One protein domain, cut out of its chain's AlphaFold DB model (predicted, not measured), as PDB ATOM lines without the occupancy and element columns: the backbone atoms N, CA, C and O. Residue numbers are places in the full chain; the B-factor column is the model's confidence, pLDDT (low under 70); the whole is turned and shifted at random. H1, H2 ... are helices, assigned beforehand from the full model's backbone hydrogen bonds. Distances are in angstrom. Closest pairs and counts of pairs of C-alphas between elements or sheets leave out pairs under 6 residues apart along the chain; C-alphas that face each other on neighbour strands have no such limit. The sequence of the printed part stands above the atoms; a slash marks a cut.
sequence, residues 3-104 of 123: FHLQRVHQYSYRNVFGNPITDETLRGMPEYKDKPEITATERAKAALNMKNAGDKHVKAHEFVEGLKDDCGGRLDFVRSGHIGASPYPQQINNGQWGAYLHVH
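This is residues 3 to 104 of the 123 residues of the protein "23 kDa jasmonate-induced protein-like" of Elaeis guineensis var. tenera (UniProt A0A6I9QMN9). With little regular structure, the model has one long helix, H4, beside residues 96 to 101, with H2 and H3 toward one end and H1 toward the other. The 102 printed residues hold H1 to H4 in order, all helix, with no named strand. It is loose, radius of gyration of the C-alphas 17.2 A, spanning 52 by 33 by 19 A.

Find H1, residues 5 to 11, from C-alpha 5 at (89.154, 145.626, 165.981). H2 is residues 23 to 27, H3 residues 40 to 49. H4, residues 53 to 69, runs 26.9 A to C-alpha 69 at (94.362, 160.681, 164.589).

H2 and H3 are close but not clearly touching; their closest C-alphas, of Asp 23 and Arg 43, are 7.4 A apart. H1 and H4 touch no helix. Every O i to N i+4 pair is within hydrogen-bond range in H2 and H3; H4 has 10 of 13, H1 1 of 3, beside 2 of 4 O i to N i+3.

Links H1 to H2 and H2 to H3 are long. pLDDT is under 70 in residues 3 to 13 and 69 to 81.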
ATOM      1  N   PHE A   3      88.393 146.044 171.722       35.25
ATOM      2  CA  PHE A   3      87.710 147.292 171.353       35.25
ATOM      3  C   PHE A   3      88.319 148.024 170.145       35.25
ATOM      4  O   PHE A   3      87.705 148.946 169.609       35.25
ATOM      5  N   HIS A   4      89.529 147.650 169.719       35.84
ATOM      6  CA  HIS A   4      90.190 148.293 168.582       35.84
ATOM      7  C   HIS A   4      89.744 147.670 167.251       35.84
ATOM      8  O   HIS A   4      89.461 148.399 166.307       35.84
ATOM      9  N   LEU A   5      89.551 146.345 167.200       37.84
ATOM     10  CA  LEU A   5      89.154 145.626 165.981       37.84
ATOM     11  C   LEU A   5      87.706 145.915 165.552       37.84
ATOM     12  O   LEU A   5      87.427 145.978 164.356       37.84
ATOM     13  N   GLN A   6      86.798 146.183 166.497       36.69
ATOM     14  CA  GLN A   6      85.414 146.557 166.173       36.69
ATOM     15  C   GLN A   6      85.290 147.952 165.533       36.69
ATOM     16  O   GLN A   6      84.362 148.177 164.759       36.69
ATOM     17  N   ARG A   7      86.243 148.871 165.772       43.38
ATOM     18  CA  ARG A   7      86.268 150.177 165.091       43.38
ATOM     19  C   ARG A   7      86.754 150.065 163.647       43.38
ATOM     20  O   ARG A   7      86.121 150.627 162.760       43.38
ATOM     21  N   VAL A   8      87.801 149.280 163.377       40.75
ATOM     22  CA  VAL A   8      88.382 149.173 162.020       40.75
ATOM     23  C   VAL A   8      87.400 148.556 161.012       40.75
ATOM     24  O   VAL A   8      87.327 148.995 159.866       40.75
ATOM     25  N   HIS A   9      86.570 147.598 161.441       36.91
ATOM     26  CA  HIS A   9      85.555 146.987 160.573       36.91
ATOM     27  C   HIS A   9      84.338 147.887 160.297       36.91
ATOM     28  O   HIS A   9      83.645 147.670 159.303       36.91
ATOM     29  N   GLN A  10      84.087 148.921 161.106       38.84
ATOM     30  CA  GLN A  10      82.964 149.839 160.883       38.84
ATOM     31  C   GLN A  10      83.289 150.956 159.873       38.84
ATOM     32  O   GLN A  10      82.382 151.483 159.223       38.84
ATOM     33  N   TYR A  11      84.573 151.273 159.677       41.88
ATOM     34  CA  TYR A  11      85.029 152.279 158.708       41.88
ATOM     35  C   TYR A  11      85.182 151.744 157.275       41.88
ATOM     36  O   TYR A  11      85.259 152.530 156.335       41.88
ATOM     37  N   SER A  12      85.128 150.421 157.080       43.53
ATOM     38  CA  SER A  12      85.280 149.754 155.775       43.53
ATOM     39  C   SER A  12      84.205 150.107 154.728       43.53
ATOM     40  O   SER A  12      84.359 149.708 153.576       43.53
ATOM     41  N   TYR A  13      83.123 150.816 155.075       48.44
ATOM     42  CA  TYR A  13      81.990 151.011 154.153       48.44
ATOM     43  C   TYR A  13      81.303 152.386 154.196       48.44
ATOM     44  O   TYR A  13      80.239 152.554 153.602       48.44
ATOM     45  N   ARG A  14      81.857 153.383 154.903       72.81
ATOM     46  CA  ARG A  14      81.172 154.675 155.134       72.81
ATOM     47  C   ARG A  14      82.025 155.900 154.820       72.81
ATOM     48  O   ARG A  14      81.966 156.894 155.528       72.81
ATOM     49  N   ASN A  15      82.796 155.831 153.744       87.62
ATOM     50  CA  ASN A  15      83.562 156.967 153.237       87.62
ATOM     51  C   ASN A  15      82.852 157.699 152.076       87.62
ATOM     52  O   ASN A  15      83.458 158.524 151.391       87.62
ATOM     53  N   VAL A  16      81.567 157.382 151.864       90.94
ATOM     54  CA  VAL A  16      80.651 158.057 150.941       90.94
ATOM     55  C   VAL A  16      79.517 158.693 151.741       90.94
ATOM     56  O   VAL A  16      78.870 158.028 152.550       90.94
ATOM     57  N   PHE A  17      79.260 159.975 151.500       91.00
ATOM     58  CA  PHE A  17      78.377 160.812 152.304       91.00
ATOM     59  C   PHE A  17      77.285 161.466 151.461       91.00
ATOM     60  O   PHE A  17      77.522 161.972 150.361       91.00
ATOM     61  N   GLY A  18      76.081 161.511 152.032       90.44
ATOM     62  CA  GLY A  18      74.883 162.046 151.390       90.44
ATOM     63  C   GLY A  18      74.130 161.005 150.563       90.44
ATOM     64  O   GLY A  18      74.648 159.937 150.241       90.44
ATOM     65  N   ASN A  19      72.886 161.334 150.220       91.44
ATOM     66  CA  ASN A  19      72.044 160.495 149.374       91.44
ATOM     67  C   ASN A  19      72.305 160.794 147.889       91.44
ATOM     68  O   ASN A  19      72.589 161.946 147.543       91.44
ATOM     69  N   PRO A  20      72.207 159.784 147.009       91.88
ATOM     70  CA  PRO A  20      72.323 159.988 145.574       91.88
ATOM     71  C   PRO A  20      71.184 160.865 145.041       91.88
ATOM     72  O   PRO A  20      70.036 160.772 145.477       91.88
ATOM     73  N   ILE A  21      71.500 161.692 144.048       92.31
ATOM     74  CA  ILE A  21      70.507 162.427 143.266       92.31
ATOM     75  C   ILE A  21      70.166 161.597 142.036       92.31
ATOM     76  O   ILE A  21      70.937 161.534 141.072       92.31
ATOM     77  N   THR A  22      69.009 160.949 142.118       92.25
ATOM     78  CA  THR A  22      68.386 160.133 141.075       92.25
ATOM     79  C   THR A  22      67.179 160.866 140.485       92.25
ATOM     80  O   THR A  22      66.787 161.928 140.974       92.25
ATOM     81  N   ASP A  23      66.562 160.288 139.455       92.12
ATOM     82  CA  ASP A  23      65.315 160.828 138.896       92.12
ATOM     83  C   ASP A  23      64.197 160.836 139.931       92.12
ATOM     84  O   ASP A  23      63.426 161.783 139.986       92.12
ATOM     85  N   GLU A  24      64.145 159.825 140.798       91.06
ATOM     86  CA  GLU A  24      63.183 159.761 141.898       91.06
ATOM     87  C   GLU A  24      63.369 160.927 142.876       91.06
ATOM     88  O   GLU A  24      62.404 161.622 143.195       91.06
ATOM     89  N   THR A  25      64.618 161.219 143.270       90.06
ATOM     90  CA  THR A  25      64.937 162.383 144.111       90.06
ATOM     91  C   THR A  25      64.469 163.686 143.461       90.06
ATOM     92  O   THR A  25      63.952 164.566 144.145       90.06
ATOM     93  N   LEU A  26      64.635 163.817 142.141       91.44
ATOM     94  CA  LEU A  26      64.232 165.016 141.410       91.44
ATOM     95  C   LEU A  26      62.722 165.103 141.190       91.44
ATOM     96  O   LEU A  26      62.174 166.192 141.316       91.44
ATOM     97  N   ARG A  27      62.018 163.988 140.965       93.06
ATOM     98  CA  ARG A  27      60.549 163.973 140.834       93.06
ATOM     99  C   ARG A  27      59.824 164.433 142.101       93.06
ATOM    100  O   ARG A  27      58.677 164.859 142.015       93.06
ATOM    101  N   GLY A  28      60.494 164.404 143.254       90.56
ATOM    102  CA  GLY A  28      60.006 165.031 144.483       90.56
ATOM    103  C   GLY A  28      59.991 166.566 144.455       90.56
ATOM    104  O   GLY A  28      59.382 167.181 145.327       90.56
ATOM    105  N   MET A  29      60.639 167.205 143.476       89.38
ATOM    106  CA  MET A  29      60.712 168.660 143.343       89.38
ATOM    107  C   MET A  29      59.689 169.172 142.319       89.38
ATOM    108  O   MET A  29      59.564 168.577 141.244       89.38
ATOM    109  N   PRO A  30      59.013 170.308 142.582       91.56
ATOM    110  CA  PRO A  30      58.019 170.867 141.663       91.56
ATOM    111  C   PRO A  30      58.539 171.093 140.236       91.56
ATOM    112  O   PRO A  30      57.796 170.907 139.283       91.56
ATOM    113  N   GLU A  31      59.820 171.442 140.087       91.31
ATOM    114  CA  GLU A  31      60.461 171.716 138.792       91.31
ATOM    115  C   GLU A  31      60.561 170.479 137.877       91.31
ATOM    116  O   GLU A  31      60.492 170.613 136.658       91.31
ATOM    117  N   TYR A  32      60.700 169.273 138.443       92.50
ATOM    118  CA  TYR A  32      60.941 168.043 137.669       92.50
ATOM    119  C   TYR A  32      59.797 167.026 137.744       92.50
ATOM    120  O   TYR A  32      59.814 166.044 137.001       92.50
ATOM    121  N   LYS A  33      58.812 167.236 138.625       92.44
ATOM    122  CA  LYS A  33      57.725 166.287 138.912       92.44
ATOM    123  C   LYS A  33      57.017 165.787 137.650       92.44
ATOM    124  O   LYS A  33      56.960 164.576 137.423       92.44
ATOM    125  N   ASP A  34      56.559 166.716 136.816       93.62
ATOM    126  CA  ASP A  34      55.751 166.425 135.623       93.62
ATOM    127  C   ASP A  34      56.591 166.342 134.341       93.62
ATOM    128  O   ASP A  34      56.065 166.250 133.230       93.62
ATOM    129  N   LYS A  35      57.922 166.367 134.474       92.06
ATOM    130  CA  LYS A  35      58.811 166.291 133.323       92.06
ATOM    131  C   LYS A  35      58.819 164.860 132.760       92.06
ATOM    132  O   LYS A  35      59.039 163.913 133.528       92.06
ATOM    133  N   PRO A  36      58.617 164.671 131.439       90.56
ATOM    134  CA  PRO A  36      58.569 163.337 130.844       90.56
ATOM    135  C   PRO A  36      59.899 162.595 131.008       90.56
ATOM    136  O   PRO A  36      59.919 161.447 131.448       90.56
ATOM    137  N   GLU A  37      61.014 163.283 130.763       92.62
ATOM    138  CA  GLU A  37      62.364 162.744 130.900       92.62
ATOM    139  C   GLU A  37      63.257 163.730 131.655       92.62
ATOM    140  O   GLU A  37      63.282 164.924 131.348       92.62
ATOM    141  N   ILE A  38      63.989 163.224 132.645       92.38
ATOM    142  CA  ILE A  38      64.988 163.981 133.399       92.38
ATOM    143  C   ILE A  38      66.359 163.586 132.860       92.38
ATOM    144  O   ILE A  38      66.732 162.415 132.871       92.38
ATOM    145  N   THR A  39      67.117 164.564 132.376       92.25
ATOM    146  CA  THR A  39      68.395 164.296 131.706       92.25
ATOM    147  C   THR A  39      69.558 164.161 132.694       92.25
ATOM    148  O   THR A  39      69.551 164.714 133.800       92.25
ATOM    149  N   ALA A  40      70.638 163.497 132.267       90.94
ATOM    150  CA  ALA A  40      71.885 163.411 133.036       90.94
ATOM    151  C   ALA A  40      72.454 164.795 133.412       90.94
ATOM    152  O   ALA A  40      72.944 164.991 134.524       90.94
ATOM    153  N   THR A  41      72.342 165.771 132.507       91.62
ATOM    154  CA  THR A  41      72.778 167.157 132.732       91.62
ATOM    155  C   THR A  41      71.985 167.829 133.847       91.62
ATOM    156  O   THR A  41      72.550 168.573 134.646       91.62
ATOM    157  N   GLU A  42      70.683 167.573 133.937       92.12
ATOM    158  CA  GLU A  42      69.833 168.135 134.991       92.12
ATOM    159  C   GLU A  42      70.149 167.523 136.347       92.12
ATOM    160  O   GLU A  42      70.340 168.255 137.316       92.12
ATOM    161  N   ARG A  43      70.349 166.202 136.395       92.81
ATOM    162  CA  ARG A  43      70.882 165.529 137.584       92.81
ATOM    163  C   ARG A  43      72.210 166.132 138.033       92.81
ATOM    164  O   ARG A  43      72.391 166.376 139.228       92.81
ATOM    165  N   ALA A  44      73.125 166.404 137.105       92.00
ATOM    166  CA  ALA A  44      74.417 167.009 137.421       92.00
ATOM    167  C   ALA A  44      74.274 168.451 137.946       92.00
ATOM    168  O   ALA A  44      74.912 168.814 138.934       92.00
ATOM    169  N   LYS A  45      73.399 169.263 137.339       93.19
ATOM    170  CA  LYS A  45      73.099 170.627 137.805       93.19
ATOM    171  C   LYS A  45      72.487 170.624 139.204       93.19
ATOM    172  O   LYS A  45      72.951 171.362 140.071       93.19
ATOM    173  N   ALA A  46      71.507 169.759 139.452       92.81
ATOM    174  CA  ALA A  46      70.907 169.608 140.771       92.81
ATOM    175  C   ALA A  46      71.946 169.167 141.816       92.81
ATOM    176  O   ALA A  46      71.999 169.732 142.907       92.81
ATOM    177  N   ALA A  47      72.840 168.236 141.473       92.44
ATOM    178  CA  ALA A  47      73.948 167.839 142.343       92.44
ATOM    179  C   ALA A  47      74.905 168.973 142.677       92.44
ATOM    180  O   ALA A  47      75.285 169.113 143.841       92.44
ATOM    181  N   LEU A  48      75.253 169.798 141.693       91.94
ATOM    182  CA  LEU A  48      76.092 170.965 141.919       91.94
ATOM    183  C   LEU A  48      75.410 171.970 142.858       91.94
ATOM    184  O   LEU A  48      76.031 172.434 143.816       91.94
ATOM    185  N   ASN A  49      74.126 172.248 142.629       92.19
ATOM    186  CA  ASN A  49      73.338 173.157 143.464       92.19
ATOM    187  C   ASN A  49      73.185 172.625 144.898       92.19
ATOM    188  O   ASN A  49      73.246 173.381 145.863       92.19
ATOM    189  N   MET A  50      73.059 171.305 145.056       89.25
ATOM    190  CA  MET A  50      72.884 170.626 146.343       89.25
ATOM    191  C   MET A  50      74.198 170.109 146.946       89.25
ATOM    192  O   MET A  50      74.165 169.217 147.805       89.25
ATOM    193  N   LYS A  51      75.360 170.632 146.529       87.81
ATOM    194  CA  LYS A  51      76.673 170.134 146.976       87.81
ATOM    195  C   LYS A  51      76.829 170.134 148.500       87.81
ATOM    196  O   LYS A  51      77.372 169.182 149.049       87.81
ATOM    197  N   ASN A  52      76.267 171.131 149.185       86.38
ATOM    198  CA  ASN A  52      76.379 171.279 150.639       86.38
ATOM    199  C   ASN A  52      75.144 170.781 151.411       86.38
ATOM    200  O   ASN A  52      75.174 170.755 152.637       86.38
ATOM    201  N   ALA A  53      74.073 170.366 150.724       87.06
ATOM    202  CA  ALA A  53      72.810 169.993 151.363       87.06
ATOM    203  C   ALA A  53      72.959 168.793 152.321       87.06
ATOM    204  O   ALA A  53      73.672 167.834 152.017       87.06
ATOM    205  N   GLY A  54      72.252 168.819 153.455       83.50
ATOM    206  CA  GLY A  54      72.234 167.715 154.428       83.50
ATOM    207  C   GLY A  54      73.588 167.427 155.085       83.50
ATOM    208  O   GLY A  54      73.881 166.269 155.394       83.50
ATOM    209  N   ASP A  55      74.435 168.455 155.212       87.31
ATOM    210  CA  ASP A  55      75.737 168.429 155.894       87.31
ATOM    211  C   ASP A  55      76.700 167.351 155.387       87.31
ATOM    212  O   ASP A  55      77.659 166.973 156.053       87.31
ATOM    213  N   LYS A  56      76.473 166.851 154.166       83.31
ATOM    214  CA  LYS A  56      77.285 165.785 153.560       83.31
ATOM    215  C   LYS A  56      78.766 166.171 153.458       83.31
ATOM    216  O   LYS A  56      79.635 165.327 153.649       83.31
ATOM    217  N   HIS A  57      79.030 167.451 153.207       82.56
ATOM    218  CA  HIS A  57      80.365 168.035 153.142       82.56
ATOM    219  C   HIS A  57      81.027 168.124 154.527       82.56
ATOM    220  O   HIS A  57      82.202 167.793 154.653       82.56
ATOM    221  N   VAL A  58      80.267 168.484 155.570       87.06
ATOM    222  CA  VAL A  58      80.745 168.506 156.964       87.06
ATOM    223  C   VAL A  58      81.110 167.095 157.415       87.06
ATOM    224  O   VAL A  58      82.227 166.875 157.860       87.06
ATOM    225  N   LYS A  59      80.231 166.112 157.182       86.81
ATOM    226  CA  LYS A  59      80.491 164.702 157.527       86.81
ATOM    227  C   LYS A  59      81.716 164.140 156.807       86.81
ATOM    228  O   LYS A  59      82.493 163.404 157.404       86.81
ATOM    229  N   ALA A  60      81.898 164.494 155.533       84.31
ATOM    230  CA  ALA A  60      83.085 164.114 154.773       84.31
ATOM    231  C   ALA A  60      84.365 164.732 155.362       84.31
ATOM    232  O   ALA A  60      85.387 164.056 155.446       84.31
ATOM    233  N   HIS A  61      84.301 165.996 155.790       84.50
ATOM    234  CA  HIS A  61      85.418 166.684 156.431       84.50
ATOM    235  C   HIS A  61      85.747 166.077 157.803       84.50
ATOM    236  O   HIS A  61      86.881 165.672 158.030       84.50
ATOM    237  N   GLU A  62      84.756 165.943 158.687       85.56
ATOM    238  CA  GLU A  62      84.899 165.322 160.012       85.56
ATOM    239  C   GLU A  62      85.468 163.904 159.926       85.56
ATOM    240  O   GLU A  62      86.322 163.526 160.724       85.56
ATOM    241  N   PHE A  63      85.047 163.129 158.922       85.12
ATOM    242  CA  PHE A  63      85.599 161.803 158.668       85.12
ATOM    243  C   PHE A  63      87.100 161.846 158.369       85.12
ATOM    244  O   PHE A  63      87.856 161.073 158.947       85.12
ATOM    245  N   VAL A  64      87.548 162.745 157.487       81.81
ATOM    246  CA  VAL A  64      88.975 162.874 157.148       81.81
ATOM    247  C   VAL A  64      89.785 163.409 158.322       81.81
ATOM    248  O   VAL A  64      90.896 162.932 158.539       81.81
ATOM    249  N   GLU A  65      89.243 164.352 159.094       79.31
ATOM    250  CA  GLU A  65      89.883 164.817 160.328       79.31
ATOM    251  C   GLU A  65      90.059 163.664 161.322       79.31
ATOM    252  O   GLU A  65      91.163 163.468 161.820       79.31
ATOM    253  N   GLY A  66      89.041 162.818 161.511       77.56
ATOM    254  CA  GLY A  66      89.155 161.622 162.352       77.56
ATOM    255  C   GLY A  66      90.211 160.620 161.866       77.56
ATOM    256  O   GLY A  66      90.839 159.944 162.675       77.56
ATOM    257  N   LEU A  67      90.477 160.550 160.556       75.62
ATOM    258  CA  LEU A  67      91.550 159.706 160.011       75.62
ATOM    259  C   LEU A  67      92.960 160.247 160.296       75.62
ATOM    260  O   LEU A  67      93.924 159.491 160.158       75.62
ATOM    261  N   LYS A  68      93.113 161.527 160.662       70.31
ATOM    262  CA  LYS A  68      94.426 162.088 161.022       70.31
ATOM    263  C   LYS A  68      94.933 161.523 162.344       70.31
ATOM    264  O   LYS A  68      96.131 161.263 162.455       70.31
ATOM    265  N   ASP A  69      94.031 161.272 163.289       64.50
ATOM    266  CA  ASP A  69      94.362 160.681 164.589       64.50
ATOM    267  C   ASP A  69      94.828 159.218 164.441       64.50
ATOM    268  O   ASP A  69      95.718 158.764 165.161       64.50
ATOM    269  N   ASP A  70      94.311 158.519 163.424       59.31
ATOM    270  CA  ASP A  70      94.624 157.123 163.086       59.31
ATOM    271  C   ASP A  70      95.739 156.981 162.024       59.31
ATOM    272  O   ASP A  70      95.887 155.932 161.389       59.31
ATOM    273  N   CYS A  71      96.556 158.020 161.815       53.53
ATOM    274  CA  CYS A  71      97.724 158.022 160.927       53.53
ATOM    275  C   CYS A  71      98.795 157.022 161.425       53.53
ATOM    276  O   CYS A  71      99.802 157.361 162.054       53.53
ATOM    277  N   GLY A  72      98.549 155.737 161.168       48.22
ATOM    278  CA  GLY A  72      99.173 154.573 161.791       48.22
ATOM    279  C   GLY A  72      99.451 153.418 160.826       48.22
ATOM    280  O   GLY A  72      99.569 152.297 161.285       48.22
ATOM    281  N   GLY A  73      99.608 153.690 159.525       46.34
ATOM    282  CA  GLY A  73     100.239 152.801 158.538       46.34
ATOM    283  C   GLY A  73      99.380 151.684 157.922       46.34
ATOM    284  O   GLY A  73      98.730 150.922 158.624       46.34
ATOM    285  N   ARG A  74      99.487 151.532 156.594       39.91
ATOM    286  CA  ARG A  74      99.764 150.273 155.865       39.91
ATOM    287  C   ARG A  74     100.119 150.622 154.411       39.91
ATOM    288  O   ARG A  74      99.556 151.547 153.841       39.91
ATOM    289  N   LEU A  75     101.126 149.939 153.868       40.16
ATOM    290  CA  LEU A  75     101.739 150.213 152.566       40.16
ATOM    291  C   LEU A  75     100.899 149.610 151.435       40.16
ATOM    292  O   LEU A  75     100.739 148.398 151.407       40.16
ATOM    293  N   ASP A  76     100.466 150.438 150.487       40.47
ATOM    294  CA  ASP A  76     100.053 150.010 149.150       40.47
ATOM    295  C   ASP A  76     100.660 150.986 148.136       40.47
ATOM    296  O   ASP A  76     100.737 152.190 148.385       40.47
ATOM    297  N   PHE A  77     101.171 150.442 147.032       37.28
ATOM    298  CA  PHE A  77     102.079 151.112 146.099       37.28
ATOM    299  C   PHE A  77     101.459 152.385 145.493       37.28
ATOM    300  O   PHE A  77     100.664 152.340 144.554       37.28
ATOM    301  N   VAL A  78     101.878 153.537 146.013       47.75
ATOM    302  CA  VAL A  78     101.661 154.867 145.445       47.75
ATOM    303  C   VAL A  78     103.034 155.496 145.218       47.75
ATOM    304  O   VAL A  78     103.917 155.335 146.055       47.75
ATOM    305  N   ARG A  79     103.238 156.196 144.088       51.00
ATOM    306  CA  ARG A  79     104.544 156.762 143.674       51.00
ATOM    307  C   ARG A  79     105.330 157.413 144.825       51.00
ATOM    308  O   ARG A  79     106.531 157.182 144.904       51.00
ATOM    309  N   SER A  80     104.646 158.160 145.700       61.06
ATOM    310  CA  SER A  80     105.181 158.652 146.978       61.06
ATOM    311  C   SER A  80     104.067 158.751 148.028       61.06
ATOM    312  O   SER A  80     103.306 159.718 148.018       61.06
ATOM    313  N   GLY A  81     103.951 157.776 148.933       68.81
ATOM    314  CA  GLY A  81     102.971 157.790 150.030       68.81
ATOM    315  C   GLY A  81     102.258 156.455 150.241       68.81
ATOM    316  O   GLY A  81     102.681 155.435 149.706       68.81
ATOM    317  N   HIS A  82     101.206 156.467 151.058       74.62
ATOM    318  CA  HIS A  82     100.288 155.342 151.230       74.62
ATOM    319  C   HIS A  82      98.864 155.820 151.522       74.62
ATOM    320  O   HIS A  82      98.640 156.932 152.013       74.62
ATOM    321  N   ILE A  83      97.889 154.970 151.207       80.56
ATOM    322  CA  ILE A  83      96.485 155.200 151.554       80.56
ATOM    323  C   ILE A  83      96.321 154.989 153.066       80.56
ATOM    324  O   ILE A  83      96.884 154.057 153.633       80.56
ATOM    325  N   GLY A  84      95.590 155.890 153.725       75.81
ATOM    326  CA  GLY A  84      95.303 155.810 155.156       75.81
ATOM    327  C   GLY A  84      94.356 154.661 155.521       75.81
ATOM    328  O   GLY A  84      94.025 153.809 154.699       75.81
ATOM    329  N   ALA A  85      93.873 154.655 156.765       77.25
ATOM    330  CA  ALA A  85      93.055 153.561 157.301       77.25
ATOM    331  C   ALA A  85      91.749 153.299 156.520       77.25
ATOM    332  O   ALA A  85      91.254 152.173 156.514       77.25
ATOM    333  N   SER A  86      91.208 154.314 155.835       81.25
ATOM    334  CA  SER A  86      90.083 154.162 154.912       81.25
ATOM    335  C   SER A  86      90.568 154.186 153.459       81.25
ATOM    336  O   SER A  86      91.174 155.187 153.056       81.25
ATOM    337  N   PRO A  87      90.234 153.172 152.637       84.56
ATOM    338  CA  PRO A  87      90.539 153.193 151.211       84.56
ATOM    339  C   PRO A  87      89.800 154.335 150.505       84.56
ATOM    340  O   PRO A  87      88.886 154.944 151.066       84.56
ATOM    341  N   TYR A  88      90.163 154.615 149.254       84.56
ATOM    342  CA  TYR A  88      89.344 155.479 148.406       84.56
ATOM    343  C   TYR A  88      87.995 154.794 148.099       84.56
ATOM    344  O   TYR A  88      87.939 153.565 147.966       84.56
ATOM    345  N   PRO A  89      86.888 155.551 148.004       89.56
ATOM    346  CA  PRO A  89      85.589 154.985 147.659       89.56
ATOM    347  C   PRO A  89      85.619 154.298 146.291       89.56
ATOM    348  O   PRO A  89      86.144 154.854 145.334       89.56
ATOM    349  N   GLN A  90      85.018 153.116 146.165       89.19
ATOM    350  CA  GLN A  90      84.943 152.408 144.876       89.19
ATOM    351  C   GLN A  90      83.855 152.980 143.951       89.19
ATOM    352  O   GLN A  90      83.957 152.903 142.728       89.19
ATOM    353  N   GLN A  91      82.808 153.570 144.533       89.50
ATOM    354  CA  GLN A  91      81.695 154.177 143.811       89.50
ATOM    355  C   GLN A  91      81.202 155.418 144.556       89.50
ATOM    356  O   GLN A  91      80.963 155.371 145.758       89.50
ATOM    357  N   ILE A  92      81.013 156.512 143.822       90.38
ATOM    358  CA  ILE A  92      80.423 157.758 144.315       90.38
ATOM    359  C   ILE A  92      79.300 158.104 143.342       90.38
ATOM    360  O   ILE A  92      79.554 158.291 142.150       90.38
ATOM    361  N   ASN A  93      78.055 158.128 143.813       92.50
ATOM    362  CA  ASN A  93      76.935 158.488 142.950       92.50
ATOM    363  C   ASN A  93      76.783 160.008 142.847       92.50
ATOM    364  O   ASN A  93      77.295 160.769 143.671       92.50
ATOM    365  N   ASN A  94      76.034 160.447 141.834       91.62
ATOM    366  CA  ASN A  94      75.751 161.856 141.603       91.62
ATOM    367  C   ASN A  94      75.206 162.532 142.876       91.62
ATOM    368  O   ASN A  94      74.252 162.048 143.483       91.62
ATOM    369  N   GLY A  95      75.826 163.638 143.286       91.19
ATOM    370  CA  GLY A  95      75.446 164.396 144.481       91.19
ATOM    371  C   GLY A  95      75.980 163.870 145.823       91.19
ATOM    372  O   GLY A  95      75.720 164.517 146.844       91.19
ATOM    373  N   GLN A  96      76.722 162.756 145.849       93.88
ATOM    374  CA  GLN A  96      77.420 162.261 147.043       93.88
ATOM    375  C   GLN A  96      78.850 162.815 147.138       93.88
ATOM    376  O   GLN A  96      79.441 163.221 146.139       93.88
ATOM    377  N   TRP A  97      79.418 162.790 148.343       91.31
ATOM    378  CA  TRP A  97      80.829 163.097 148.600       91.31
ATOM    379  C   TRP A  97      81.588 161.828 148.946       91.31
ATOM    380  O   TRP A  97      81.101 161.033 149.736       91.31
ATOM    381  N   GLY A  98      82.781 161.654 148.388       91.12
ATOM    382  CA  GLY A  98      83.716 160.606 148.785       91.12
ATOM    383  C   GLY A  98      84.897 161.213 149.530       91.12
ATOM    384  O   GLY A  98      85.395 162.255 149.110       91.12
ATOM    385  N   ALA A  99      85.355 160.578 150.604       89.75
ATOM    386  CA  ALA A  99      86.464 161.090 151.402       89.75
ATOM    387  C   ALA A  99      87.469 159.982 151.736       89.75
ATOM    388  O   ALA A  99      87.090 158.857 152.026       89.75
ATOM    389  N   TYR A 100      88.760 160.272 151.658       89.19
ATOM    390  CA  TYR A 100      89.831 159.349 152.036       89.19
ATOM    391  C   TYR A 100      91.107 160.151 152.281       89.19
ATOM    392  O   TYR A 100      91.194 161.316 151.889       89.19
ATOM    393  N   LEU A 101      92.094 159.527 152.919       86.06
ATOM    394  CA  LEU A 101      93.372 160.162 153.209       86.06
ATOM    395  C   LEU A 101      94.498 159.446 152.461       86.06
ATOM    396  O   LEU A 101      94.568 158.219 152.448       86.06
ATOM    397  N   HIS A 102      95.391 160.226 151.862       84.06
ATOM    398  CA  HIS A 102      96.650 159.752 151.307       84.06
ATOM    399  C   HIS A 102      97.780 160.510 152.006       84.06
ATOM    400  O   HIS A 102      97.790 161.740 152.013       84.06
ATOM    401  N   VAL A 103      98.687 159.781 152.650       80.50
ATOM    402  CA  VAL A 103      99.704 160.346 153.546       80.50
ATOM    403  C   VAL A 103     101.109 160.047 153.039       80.50
ATOM    404  O   VAL A 103     101.326 159.124 152.251       80.50
ATOM    405  N   HIS A 104     102.086 160.854 153.443       73.19
ATOM    406  CA  HIS A 104     103.490 160.568 153.155       73.19
ATOM    407  C   HIS A 104     104.000 159.423 154.053       73.19
ATOM    408  O   HIS A 104     103.392 159.111 155.083       73.19
TER     409      HIS A 104